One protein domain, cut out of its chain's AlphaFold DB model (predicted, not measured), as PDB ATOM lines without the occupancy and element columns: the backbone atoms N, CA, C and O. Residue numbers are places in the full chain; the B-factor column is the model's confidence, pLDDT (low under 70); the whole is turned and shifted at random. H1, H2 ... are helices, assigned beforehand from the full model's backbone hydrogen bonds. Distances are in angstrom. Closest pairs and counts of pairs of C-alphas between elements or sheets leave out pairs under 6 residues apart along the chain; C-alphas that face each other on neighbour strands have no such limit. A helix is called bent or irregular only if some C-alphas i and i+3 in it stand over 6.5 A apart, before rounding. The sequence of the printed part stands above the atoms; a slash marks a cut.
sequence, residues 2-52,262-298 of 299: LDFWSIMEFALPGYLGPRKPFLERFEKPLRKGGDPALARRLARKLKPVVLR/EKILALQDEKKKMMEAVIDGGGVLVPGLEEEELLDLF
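AT A GLANCE: This is residues 2 to 52 and 262 to 298 of the 299 residues of the protein "Helicase C-terminal domain-containing protein" of Verrucomicrobiales bacterium (UniProt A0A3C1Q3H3). A chain of helices joined near their ends, elongated and not bundled: H2 and H3 make a hairpin, H1 meets the start of H2, and long H4 meets H3 by its last residues, 277 to 279, and runs away from it. From there a link folds back past the middle to short H5, near H4. The 88 printed residues hold five named helices, H1 to H5 in order, and no named strand: all helix, compact, radius of gyration of the C-alphas 13.7 A, spans 40 by 24 by 21 A.

IN THESE COORDINATES: H1 is residues 2 to 11, from C-alpha 2 at (-82.250, -17.430, -39.044). H2 is 19 to 31, only just irregular: C-alphas 25 and 28 are 6.9 A apart. H3 is 36 to 46; H4, 262 to 279, spans 25.5 A; H5, 291 to 296, ends at C-alpha 296 (-80.144, -12.326, -17.436).

HOW THE PARTS SIT: H1 and H2 only just touch, with 3 pairs of C-alphas within 8 A, the closest Trp 5 and Arg 19, 7.2 A. Hairpin H2 and H3 touch, closest C-alphas Leu 30 and Ala 39, 6.9 A. H4 touches H3 with residues 277 to 279 alone, at a steep tilt of 63 degrees; closest C-alphas Ala 39 and Val 278, 5.6 A. Every O i to N i+4 pair is within hydrogen-bond range in H1, H4 and H5; 7 of 9 in H2, 6 of 7 in H3.

THE WHOLE: Residues 53 to 261 are not printed; C-alphas 52 and 262 are 31.0 A apart. The link H4 to H5 is long. pLDDT is under 70 at residues 2 to 3, 31 to 34 and 274 to 288.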
ATOM      1  N   LEU A   2     -82.288 -18.328 -37.889       67.88
ATOM      2  CA  LEU A   2     -82.250 -17.430 -39.044       67.88
ATOM      3  C   LEU A   2     -81.088 -17.684 -40.020       67.88
ATOM      4  O   LEU A   2     -81.329 -17.826 -41.213       67.88
ATOM      5  N   ASP A   3     -79.855 -17.798 -39.524       68.12
ATOM      6  CA  ASP A   3     -78.685 -18.049 -40.378       68.12
ATOM      7  C   ASP A   3     -78.812 -19.361 -41.158       68.12
ATOM      8  O   ASP A   3     -78.409 -19.453 -42.313       68.12
ATOM      9  N   PHE A   4     -79.431 -20.374 -40.545       75.56
ATOM     10  CA  PHE A   4     -79.659 -21.661 -41.193       75.56
ATOM     11  C   PHE A   4     -80.697 -21.543 -42.308       75.56
ATOM     12  O   PHE A   4     -80.484 -22.073 -43.396       75.56
ATOM     13  N   TRP A   5     -81.795 -20.822 -42.058       85.12
ATOM     14  CA  TRP A   5     -82.781 -20.530 -43.097       85.12
ATOM     15  C   TRP A   5     -82.128 -19.797 -44.272       85.12
ATOM     16  O   TRP A   5     -82.347 -20.190 -45.409       85.12
ATOM     17  N   SER A   6     -81.265 -18.814 -44.007       81.44
ATOM     18  CA  SER A   6     -80.537 -18.081 -45.050       81.44
ATOM     19  C   SER A   6     -79.596 -18.979 -45.864       81.44
ATOM     20  O   SER A   6     -79.570 -18.877 -47.087       81.44
ATOM     21  N   ILE A   7     -78.853 -19.888 -45.217       84.25
ATOM     22  CA  ILE A   7     -77.998 -20.868 -45.914       84.25
ATOM     23  C   ILE A   7     -78.840 -21.794 -46.793       84.25
ATOM     24  O   ILE A   7     -78.466 -22.074 -47.929       84.25
ATOM     25  N   MET A   8     -79.977 -22.262 -46.279       86.69
ATOM     26  CA  MET A   8     -80.878 -23.137 -47.025       86.69
ATOM     27  C   MET A   8     -81.564 -22.409 -48.174       86.69
ATOM     28  O   MET A   8     -81.704 -22.996 -49.235       86.69
ATOM     29  N   GLU A   9     -81.941 -21.145 -48.002       90.38
ATOM     30  CA  GLU A   9     -82.506 -20.331 -49.078       90.38
ATOM     31  C   GLU A   9     -81.472 -20.052 -50.173       90.38
ATOM     32  O   GLU A   9     -81.816 -20.016 -51.346       90.38
ATOM     33  N   PHE A  10     -80.193 -19.919 -49.817       90.56
ATOM     34  CA  PHE A  10     -79.109 -19.822 -50.793       90.56
ATOM     35  C   PHE A  10     -78.859 -21.150 -51.526       90.56
ATOM     36  O   PHE A  10     -78.751 -21.172 -52.749       90.56
ATOM     37  N   ALA A  11     -78.750 -22.261 -50.789       90.31
ATOM     38  CA  ALA A  11     -78.387 -23.560 -51.354       90.31
ATOM     39  C   ALA A  11     -79.550 -24.243 -52.098       90.31
ATOM     40  O   ALA A  11     -79.334 -24.913 -53.106       90.31
ATOM     41  N   LEU A  12     -80.773 -24.100 -51.581       91.69
ATOM     42  CA  LEU A  12     -82.013 -24.726 -52.051       91.69
ATOM     43  C   LEU A  12     -83.201 -23.749 -51.867       91.69
ATOM     44  O   LEU A  12     -84.033 -23.952 -50.970       91.69
ATOM     45  N   PRO A  13     -83.302 -22.699 -52.706       92.81
ATOM     46  CA  PRO A  13     -84.328 -21.664 -52.583       92.81
ATOM     47  C   PRO A  13     -85.750 -22.226 -52.467       92.81
ATOM     48  O   PRO A  13     -86.144 -23.131 -53.207       92.81
ATOM     49  N   GLY A  14     -86.535 -21.706 -51.522       90.06
ATOM     50  CA  GLY A  14     -87.928 -22.101 -51.308       90.06
ATOM     51  C   GLY A  14     -88.140 -23.445 -50.599       90.06
ATOM     52  O   GLY A  14     -89.268 -23.739 -50.197       90.06
ATOM     53  N   TYR A  15     -87.094 -24.247 -50.354       90.88
ATOM     54  CA  TYR A  15     -87.221 -25.574 -49.729       90.88
ATOM     55  C   TYR A  15     -87.836 -25.531 -48.321       90.88
ATOM     56  O   TYR A  15     -88.648 -26.383 -47.939       90.88
ATOM     57  N   LEU A  16     -87.465 -24.513 -47.539       88.88
ATOM     58  CA  LEU A  16     -88.001 -24.277 -46.195       88.88
ATOM     59  C   LEU A  16     -89.229 -23.357 -46.181       88.88
ATOM     60  O   LEU A  16     -89.824 -23.147 -45.120       88.88
ATOM     61  N   GLY A  17     -89.641 -22.863 -47.348       90.75
ATOM     62  CA  GLY A  17     -90.687 -21.865 -47.494       90.75
ATOM     63  C   GLY A  17     -90.274 -20.475 -46.994       90.75
ATOM     64  O   GLY A  17     -89.121 -20.250 -46.614       90.75
ATOM     65  N   PRO A  18     -91.222 -19.523 -46.978       91.19
ATOM     66  CA  PRO A  18     -90.927 -18.138 -46.640       91.19
ATOM     67  C   PRO A  18     -90.415 -17.978 -45.204       91.19
ATOM     68  O   PRO A  18     -90.862 -18.665 -44.280       91.19
ATOM     69  N   ARG A  19     -89.526 -16.997 -45.009       87.25
ATOM     70  CA  ARG A  19     -88.844 -16.710 -43.738       87.25
ATOM     71  C   ARG A  19     -89.791 -16.645 -42.541       87.25
ATOM     72  O   ARG A  19     -89.617 -17.380 -41.578       87.25
ATOM     73  N   LYS A  20     -90.794 -15.764 -42.577       88.44
ATOM     74  CA  LYS A  20     -91.671 -15.505 -41.420       88.44
ATOM     75  C   LYS A  20     -92.425 -16.771 -40.952       88.44
ATOM     76  O   LYS A  20     -92.287 -17.112 -39.777       88.44
ATOM     77  N   PRO A  21     -93.102 -17.529 -41.838       90.69
ATOM     78  CA  PRO A  21     -93.678 -18.829 -41.497       90.69
ATOM     79  C   PRO A  21     -92.678 -19.836 -40.918       90.69
ATOM     80  O   PRO A  21     -93.017 -20.555 -39.982       90.69
ATOM     81  N   PHE A  22     -91.451 -19.904 -41.449       88.75
ATOM     82  CA  PHE A  22     -90.426 -20.802 -40.917       88.75
ATOM     83  C   PHE A  22     -90.065 -20.448 -39.465       88.75
ATOM     84  O   PHE A  22     -90.063 -21.324 -38.597       88.75
ATOM     85  N   LEU A  23     -89.828 -19.161 -39.190       84.31
ATOM     86  CA  LEU A  23     -89.481 -18.666 -37.855       84.31
ATOM     87  C   LEU A  23     -90.604 -18.921 -36.838       84.31
ATOM     88  O   LEU A  23     -90.349 -19.355 -35.716       84.31
ATOM     89  N   GLU A  24     -91.855 -18.669 -37.222       85.88
ATOM     90  CA  GLU A  24     -93.018 -18.889 -36.353       85.88
ATOM     91  C   GLU A  24     -93.266 -20.373 -36.083       85.88
ATOM     92  O   GLU A  24     -93.620 -20.748 -34.967       85.88
ATOM     93  N   ARG A  25     -93.045 -21.221 -37.089       85.31
ATOM     94  CA  ARG A  25     -93.316 -22.655 -37.006       85.31
ATOM     95  C   ARG A  25     -92.231 -23.446 -36.290       85.31
ATOM     96  O   ARG A  25     -92.564 -24.431 -35.642       85.31
ATOM     97  N   PHE A  26     -90.962 -23.086 -36.469       80.75
ATOM     98  CA  PHE A  26     -89.828 -23.864 -35.967       80.75
ATOM     99  C   PHE A  26     -89.006 -23.096 -34.935       80.75
ATOM    100  O   PHE A  26     -88.786 -23.612 -33.846       80.75
ATOM    101  N   GLU A  27     -88.581 -21.867 -35.236       77.06
ATOM    102  CA  GLU A  27     -87.640 -21.137 -34.375       77.06
ATOM    103  C   GLU A  27     -88.234 -20.760 -33.019       77.06
ATOM    104  O   GLU A  27     -87.668 -21.118 -31.986       77.06
ATOM    105  N   LYS A  28     -89.395 -20.095 -33.005       78.00
ATOM    106  CA  LYS A  28     -90.028 -19.670 -31.747       78.00
ATOM    107  C   LYS A  28     -90.384 -20.851 -30.828       78.00
ATOM    108  O   LYS A  28     -90.062 -20.761 -29.644       78.00
ATOM    109  N   PRO A  29     -91.012 -21.947 -31.307       78.38
ATOM    110  CA  PRO A  29     -91.398 -23.042 -30.422       78.38
ATOM    111  C   PRO A  29     -90.202 -23.860 -29.930       78.38
ATOM    112  O   PRO A  29     -90.132 -24.155 -28.744       78.38
ATOM    113  N   LEU A  30     -89.234 -24.187 -30.799       74.06
ATOM    114  CA  LEU A  30     -88.075 -25.003 -30.405       74.06
ATOM    115  C   LEU A  30     -87.186 -24.306 -29.373       74.06
ATOM    116  O   LEU A  30     -86.573 -24.974 -28.548       74.06
ATOM    117  N   ARG A  31     -87.153 -22.970 -29.379       67.81
ATOM    118  CA  ARG A  31     -86.384 -22.187 -28.409       67.81
ATOM    119  C   ARG A  31     -86.968 -22.228 -26.993       67.81
ATOM    120  O   ARG A  31     -86.213 -22.205 -26.035       67.81
ATOM    121  N   LYS A  32     -88.293 -22.323 -26.843       67.75
ATOM    122  CA  LYS A  32     -88.974 -22.347 -25.531       67.75
ATOM    123  C   LYS A  32     -89.052 -23.749 -24.906       67.75
ATOM    124  O   LYS A  32     -89.978 -24.028 -24.152       67.75
ATOM    125  N   GLY A  33     -88.148 -24.656 -25.279       60.97
ATOM    126  CA  GLY A  33     -88.246 -26.072 -24.900       60.97
ATOM    127  C   GLY A  33     -89.435 -26.788 -25.552       60.97
ATOM    128  O   GLY A  33     -90.003 -27.705 -24.965       60.97
ATOM    129  N   GLY A  34     -89.858 -26.334 -26.739       64.62
ATOM    130  CA  GLY A  34     -91.018 -26.875 -27.443       64.62
ATOM    131  C   GLY A  34     -90.888 -28.350 -27.826       64.62
ATOM    132  O   GLY A  34     -89.820 -28.952 -27.764       64.62
ATOM    133  N   ASP A  35     -92.014 -28.917 -28.258       73.19
ATOM    134  CA  ASP A  35     -92.205 -30.347 -28.517       73.19
ATOM    135  C   ASP A  35     -91.033 -31.005 -29.292       73.19
ATOM    136  O   ASP A  35     -90.780 -30.651 -30.453       73.19
ATOM    137  N   PRO A  36     -90.365 -32.029 -28.721       72.56
ATOM    138  CA  PRO A  36     -89.348 -32.828 -29.409       72.56
ATOM    139  C   PRO A  36     -89.808 -33.414 -30.757       72.56
ATOM    140  O   PRO A  36     -88.997 -33.716 -31.637       72.56
ATOM    141  N   ALA A  37     -91.113 -33.603 -30.977       78.31
ATOM    142  CA  ALA A  37     -91.652 -34.016 -32.271       78.31
ATOM    143  C   ALA A  37     -91.479 -32.947 -33.365       78.31
ATOM    144  O   ALA A  37     -91.276 -33.301 -34.532       78.31
ATOM    145  N   LEU A  38     -91.502 -31.657 -33.016       80.25
ATOM    146  CA  LEU A  38     -91.256 -30.562 -33.952       80.25
ATOM    147  C   LEU A  38     -89.795 -30.551 -34.416       80.25
ATOM    148  O   LEU A  38     -89.545 -30.420 -35.619       80.25
ATOM    149  N   ALA A  39     -88.852 -30.788 -33.498       75.44
ATOM    150  CA  ALA A  39     -87.432 -30.933 -33.821       75.44
ATOM    151  C   ALA A  39     -87.239 -32.100 -34.799       75.44
ATOM    152  O   ALA A  39     -86.732 -31.909 -35.903       75.44
ATOM    153  N   ARG A  40     -87.805 -33.273 -34.471       80.06
ATOM    154  CA  ARG A  40     -87.834 -34.480 -35.328       80.06
ATOM    155  C   ARG A  40     -88.598 -34.315 -36.645       80.06
ATOM    156  O   ARG A  40     -88.484 -35.150 -37.549       80.06
ATOM    157  N   ARG A  41     -89.404 -33.268 -36.806       83.88
ATOM    158  CA  ARG A  41     -90.049 -32.946 -38.084       83.88
ATOM    159  C   ARG A  41     -89.143 -32.106 -38.970       83.88
ATOM    160  O   ARG A  41     -89.029 -32.420 -40.155       83.88
ATOM    161  N   LEU A  42     -88.528 -31.060 -38.415       83.06
ATOM    162  CA  LEU A  42     -87.547 -30.243 -39.131       83.06
ATOM    163  C   LEU A  42     -86.394 -31.127 -39.603       83.06
ATOM    164  O   LEU A  42     -86.101 -31.198 -40.788       83.06
ATOM    165  N   ALA A  43     -85.874 -31.917 -38.680       79.00
ATOM    166  CA  ALA A  43     -84.968 -33.020 -38.892       79.00
ATOM    167  C   ALA A  43     -85.141 -33.809 -40.205       79.00
ATOM    168  O   ALA A  43     -84.310 -33.801 -41.109       79.00
ATOM    169  N   ARG A  44     -86.292 -34.483 -40.330       84.44
ATOM    170  CA  ARG A  44     -86.621 -35.342 -41.469       84.44
ATOM    171  C   ARG A  44     -86.657 -34.573 -42.785       84.44
ATOM    172  O   ARG A  44     -86.348 -35.158 -43.816       84.44
ATOM    173  N   LYS A  45     -87.010 -33.283 -42.750       85.19
ATOM    174  CA  LYS A  45     -86.903 -32.400 -43.919       85.19
ATOM    175  C   LYS A  45     -85.445 -32.103 -44.266       85.19
ATOM    176  O   LYS A  45     -85.123 -32.016 -45.434       85.19
ATOM    177  N   LEU A  46     -84.558 -31.958 -43.288       84.44
ATOM    178  CA  LEU A  46     -83.154 -31.620 -43.543       84.44
ATOM    179  C   LEU A  46     -82.303 -32.823 -43.947       84.44
ATOM    180  O   LEU A  46     -81.390 -32.676 -44.752       84.44
ATOM    181  N   LYS A  47     -82.622 -34.020 -43.447       83.88
ATOM    182  CA  LYS A  47     -81.873 -35.256 -43.706       83.88
ATOM    183  C   LYS A  47     -81.503 -35.524 -45.182       83.88
ATOM    184  O   LYS A  47     -80.361 -35.906 -45.410       83.88
ATOM    185  N   PRO A  48     -82.392 -35.360 -46.186       87.62
ATOM    186  CA  PRO A  48     -82.032 -35.621 -47.585       87.62
ATOM    187  C   PRO A  48     -81.106 -34.565 -48.207       87.62
ATOM    188  O   PRO A  48     -80.520 -34.826 -49.252       87.62
ATOM    189  N   VAL A  49     -80.993 -33.381 -47.603       86.69
ATOM    190  CA  VAL A  49     -80.306 -32.217 -48.192       86.69
ATOM    191  C   VAL A  49     -79.099 -31.744 -47.379       86.69
ATOM    192  O   VAL A  49     -78.306 -30.946 -47.866       86.69
ATOM    193  N   VAL A  50     -78.926 -32.254 -46.157       82.62
ATOM    194  CA  VAL A  50     -77.803 -31.938 -45.271       82.62
ATOM    195  C   VAL A  50     -77.034 -33.213 -44.948       82.62
ATOM    196  O   VAL A  50     -77.536 -34.097 -44.255       82.62
ATOM    197  N   LEU A  51     -75.778 -33.277 -45.389       83.00
ATOM    198  CA  LEU A  51     -74.834 -34.299 -44.952       83.00
ATOM    199  C   LEU A  51     -74.055 -33.789 -43.736       83.00
ATOM    200  O   LEU A  51     -73.355 -32.780 -43.809       83.00
ATOM    201  N   ARG A  52     -74.133 -34.520 -42.627       78.25
ATOM    202  CA  ARG A  52     -73.353 -34.261 -41.415       78.25
ATOM    203  C   ARG A  52     -72.612 -35.530 -41.017       78.25
ATOM    204  O   ARG A  52     -73.202 -36.603 -41.034       78.25
ATOM    205  N   GLU A 262     -69.317 -17.386 -15.270       94.50
ATOM    206  CA  GLU A 262     -70.051 -18.603 -14.880       94.50
ATOM    207  C   GLU A 262     -71.423 -18.665 -15.554       94.50
ATOM    208  O   GLU A 262     -71.850 -19.724 -16.016       94.50
ATOM    209  N   LYS A 263     -72.088 -17.516 -15.695       92.62
ATOM    210  CA  LYS A 263     -73.352 -17.428 -16.433       92.62
ATOM    211  C   LYS A 263     -73.165 -17.676 -17.927       92.62
ATOM    212  O   LYS A 263     -73.981 -18.353 -18.545       92.62
ATOM    213  N   ILE A 264     -72.071 -17.182 -18.514       92.25
ATOM    214  CA  ILE A 264     -71.716 -17.490 -19.905       92.25
ATOM    215  C   ILE A 264     -71.466 -18.993 -20.068       92.25
ATOM    216  O   ILE A 264     -71.923 -19.566 -21.055       92.25
ATOM    217  N   LEU A 265     -70.783 -19.640 -19.119       92.75
ATOM    218  CA  LEU A 265     -70.569 -21.088 -19.142       92.75
ATOM    219  C   LEU A 265     -71.900 -21.854 -19.084       92.75
ATOM    220  O   LEU A 265     -72.130 -22.738 -19.906       92.75
ATOM    221  N   ALA A 266     -72.811 -21.467 -18.187       90.69
ATOM    222  CA  ALA A 266     -74.147 -22.057 -18.113       90.69
ATOM    223  C   ALA A 266     -74.922 -21.886 -19.434       90.69
ATOM    224  O   ALA A 266     -75.470 -22.850 -19.970       90.69
ATOM    225  N   LEU A 267     -74.876 -20.686 -20.023       87.75
ATOM    226  CA  LEU A 267     -75.481 -20.400 -21.322       87.75
ATOM    227  C   LEU A 267     -74.878 -21.260 -22.447       87.75
ATOM    228  O   LEU A 267     -75.598 -21.713 -23.340       87.75
ATOM    229  N   GLN A 268     -73.562 -21.501 -22.435       87.62
ATOM    230  CA  GLN A 268     -72.923 -22.407 -23.394       87.62
ATOM    231  C   GLN A 268     -73.482 -23.827 -23.272       87.62
ATOM    232  O   GLN A 268     -73.756 -24.450 -24.299       87.62
ATOM    233  N   ASP A 269     -73.657 -24.334 -22.052       86.75
ATOM    234  CA  ASP A 269     -74.162 -25.685 -21.808       86.75
ATOM    235  C   ASP A 269     -75.629 -25.835 -22.218       86.75
ATOM    236  O   ASP A 269     -76.000 -26.838 -22.834       86.75
ATOM    237  N   GLU A 270     -76.461 -24.821 -21.975       81.62
ATOM    238  CA  GLU A 270     -77.828 -24.775 -22.503       81.62
ATOM    239  C   GLU A 270     -77.840 -24.788 -24.034       81.62
ATOM    240  O   GLU A 270     -78.561 -25.580 -24.651       81.62
ATOM    241  N   LYS A 271     -76.988 -23.971 -24.668       77.88
ATOM    242  CA  LYS A 271     -76.858 -23.938 -26.130       77.88
ATOM    243  C   LYS A 271     -76.368 -25.275 -26.686       77.88
ATOM    244  O   LYS A 271     -76.917 -25.731 -27.688       77.88
ATOM    245  N   LYS A 272     -75.415 -25.944 -26.031       77.44
ATOM    246  CA  LYS A 272     -74.952 -27.293 -26.406       77.44
ATOM    247  C   LYS A 272     -76.083 -28.325 -26.321       77.44
ATOM    248  O   LYS A 272     -76.312 -29.035 -27.299       77.44
ATOM    249  N   LYS A 273     -76.846 -28.361 -25.222       74.44
ATOM    250  CA  LYS A 273     -77.991 -29.281 -25.055       74.44
ATOM    251  C   LYS A 273     -79.070 -29.053 -26.114       74.44
ATOM    252  O   LYS A 273     -79.574 -30.011 -26.701       74.44
ATOM    253  N   MET A 274     -79.391 -27.790 -26.407       66.81
ATOM    254  CA  MET A 274     -80.322 -27.441 -27.483       66.81
ATOM    255  C   MET A 274     -79.820 -27.914 -28.848       66.81
ATOM    256  O   MET A 274     -80.605 -28.419 -29.647       66.81
ATOM    257  N   MET A 275     -78.518 -27.777 -29.125       64.50
ATOM    258  CA  MET A 275     -77.934 -28.309 -30.353       64.50
ATOM    259  C   MET A 275     -78.113 -29.826 -30.408       64.50
ATOM    260  O   MET A 275     -78.662 -30.320 -31.385       64.50
ATOM    261  N   GLU A 276     -77.694 -30.563 -29.380       66.00
ATOM    262  CA  GLU A 276     -77.760 -32.032 -29.354       66.00
ATOM    263  C   GLU A 276     -79.186 -32.560 -29.550       66.00
ATOM    264  O   GLU A 276     -79.402 -33.437 -30.387       66.00
ATOM    265  N   ALA A 277     -80.177 -31.944 -28.900       60.22
ATOM    266  CA  ALA A 277     -81.590 -32.301 -29.049       60.22
ATOM    267  C   ALA A 277     -82.129 -32.115 -30.484       60.22
ATOM    268  O   ALA A 277     -83.075 -32.788 -30.898       60.22
ATOM    269  N   VAL A 278     -81.535 -31.207 -31.262       54.53
ATOM    270  CA  VAL A 278     -81.902 -30.958 -32.664       54.53
ATOM    271  C   VAL A 278     -81.049 -31.790 -33.639       54.53
ATOM    272  O   VAL A 278     -81.454 -32.048 -34.776       54.53
ATOM    273  N   ILE A 279     -79.873 -32.247 -33.203       51.78
ATOM    274  CA  ILE A 279     -78.869 -32.943 -34.020       51.78
ATOM    275  C   ILE A 279     -79.262 -34.373 -34.387       51.78
ATOM    276  O   ILE A 279     -78.887 -34.804 -35.477       51.78
ATOM    277  N   ASP A 280     -80.129 -35.035 -33.617       51.53
ATOM    278  CA  ASP A 280     -80.795 -36.281 -34.050       51.53
ATOM    279  C   ASP A 280     -81.721 -36.079 -35.266       51.53
ATOM    280  O   ASP A 280     -82.386 -36.992 -35.766       51.53
ATOM    281  N   GLY A 281     -81.755 -34.845 -35.763       40.69
ATOM    282  CA  GLY A 281     -82.555 -34.429 -36.868       40.69
ATOM    283  C   GLY A 281     -81.874 -33.757 -38.042       40.69
ATOM    284  O   GLY A 281     -82.222 -34.042 -39.181       40.69
ATOM    285  N   GLY A 282     -80.967 -32.823 -37.816       37.41
ATOM    286  CA  GLY A 282     -80.414 -32.014 -38.899       37.41
ATOM    287  C   GLY A 282     -79.958 -30.677 -38.355       37.41
ATOM    288  O   GLY A 282     -80.723 -29.987 -37.690       37.41
ATOM    289  N   GLY A 283     -78.683 -30.365 -38.588       40.66
ATOM    290  CA  GLY A 283     -77.950 -29.307 -37.900       40.66
ATOM    291  C   GLY A 283     -78.673 -27.964 -37.884       40.66
ATOM    292  O   GLY A 283     -79.006 -27.416 -38.929       40.66
ATOM    293  N   VAL A 284     -78.858 -27.419 -36.684       46.00
ATOM    294  CA  VAL A 284     -79.336 -26.054 -36.483       46.00
ATOM    295  C   VAL A 284     -78.182 -25.181 -36.006       46.00
ATOM    296  O   VAL A 284     -77.416 -25.568 -35.123       46.00
ATOM    297  N   LEU A 285     -78.053 -24.007 -36.629       50.94
ATOM    298  CA  LEU A 285     -77.119 -22.959 -36.226       50.94
ATOM    299  C   LEU A 285     -77.427 -22.434 -34.822       50.94
ATOM    300  O   LEU A 285     -78.590 -22.216 -34.472       50.94
ATOM    301  N   VAL A 286     -76.355 -22.178 -34.073       52.09
ATOM    302  CA  VAL A 286     -76.378 -21.583 -32.736       52.09
ATOM    303  C   VAL A 286     -76.955 -20.168 -32.830       52.09
ATOM    304  O   VAL A 286     -76.363 -19.335 -33.517       52.09
ATOM    305  N   PRO A 287     -78.092 -19.866 -32.175       56.69
ATOM    306  CA  PRO A 287     -78.589 -18.500 -32.088       56.69
ATOM    307  C   PRO A 287     -77.557 -17.598 -31.402       56.69
ATOM    308  O   PRO A 287     -76.891 -18.010 -30.442       56.69
ATOM    309  N   GLY A 288     -77.442 -16.358 -31.881       64.06
ATOM    310  CA  GLY A 288     -76.666 -15.318 -31.207       64.06
ATOM    311  C   GLY A 288     -77.153 -15.063 -29.776       64.06
ATOM    312  O   GLY A 288     -78.112 -15.673 -29.310       64.06
ATOM    313  N   LEU A 289     -76.465 -14.181 -29.054       72.38
ATOM    314  CA  LEU A 289     -76.937 -13.734 -27.745       72.38
ATOM    315  C   LEU A 289     -78.147 -12.812 -27.942       72.38
ATOM    316  O   LEU A 289     -78.055 -11.789 -28.632       72.38
ATOM    317  N   GLU A 290     -79.281 -13.207 -27.389       77.31
ATOM    318  CA  GLU A 290     -80.542 -12.472 -27.495       77.31
ATOM    319  C   GLU A 290     -80.700 -11.496 -26.331       77.31
ATOM    320  O   GLU A 290     -79.971 -11.583 -25.350       77.31
ATOM    321  N   GLU A 291     -81.614 -10.533 -26.443       80.25
ATOM    322  CA  GLU A 291     -81.712  -9.461 -25.442       80.25
ATOM    323  C   GLU A 291     -82.067  -9.987 -24.046       80.25
ATOM    324  O   GLU A 291     -81.412  -9.622 -23.083       80.25
ATOM    325  N   GLU A 292     -83.025 -10.907 -23.940       82.06
ATOM    326  CA  GLU A 292     -83.403 -11.534 -22.665       82.06
ATOM    327  C   GLU A 292     -82.236 -12.319 -22.037       82.06
ATOM    328  O   GLU A 292     -81.932 -12.126 -20.864       82.06
ATOM    329  N   GLU A 293     -81.517 -13.116 -22.841       82.94
ATOM    330  CA  GLU A 293     -80.310 -13.845 -22.406       82.94
ATOM    331  C   GLU A 293     -79.222 -12.874 -21.933       82.94
ATOM    332  O   GLU A 293     -78.547 -13.123 -20.944       82.94
ATOM    333  N   LEU A 294     -79.049 -11.758 -22.644       84.44
ATOM    334  CA  LEU A 294     -78.089 -10.719 -22.298       84.44
ATOM    335  C   LEU A 294     -78.456 -10.033 -20.979       84.44
ATOM    336  O   LEU A 294     -77.565  -9.785 -20.176       84.44
ATOM    337  N   LEU A 295     -79.735  -9.726 -20.755       85.19
ATOM    338  CA  LEU A 295     -80.207  -9.094 -19.523       85.19
ATOM    339  C   LEU A 295     -80.073 -10.032 -18.317       85.19
ATOM    340  O   LEU A 295     -79.672  -9.584 -17.246       85.19
ATOM    341  N   ASP A 296     -80.306 -11.332 -18.500       87.31
ATOM    342  CA  ASP A 296     -80.144 -12.326 -17.436       87.31
ATOM    343  C   ASP A 296     -78.675 -12.528 -17.011       87.31
ATOM    344  O   ASP A 296     -78.376 -12.905 -15.878       87.31
ATOM    345  N   LEU A 297     -77.700 -12.152 -17.848       86.69
ATOM    346  CA  LEU A 297     -76.300 -12.108 -17.401       86.69
ATOM    347  C   LEU A 297     -76.094 -11.114 -16.248       86.69
ATOM    348  O   LEU A 297     -75.179 -11.293 -15.444       86.69
ATOM    349  N   PHE A 298     -76.969 -10.120 -16.107       83.62
ATOM    350  CA  PHE A 298     -76.889  -9.121 -15.049       83.62
ATOM    351  C   PHE A 298     -77.727  -9.452 -13.817       83.62
ATOM    352  O   PHE A 298     -77.529  -8.757 -12.831       83.62
TER     353      PHE A 298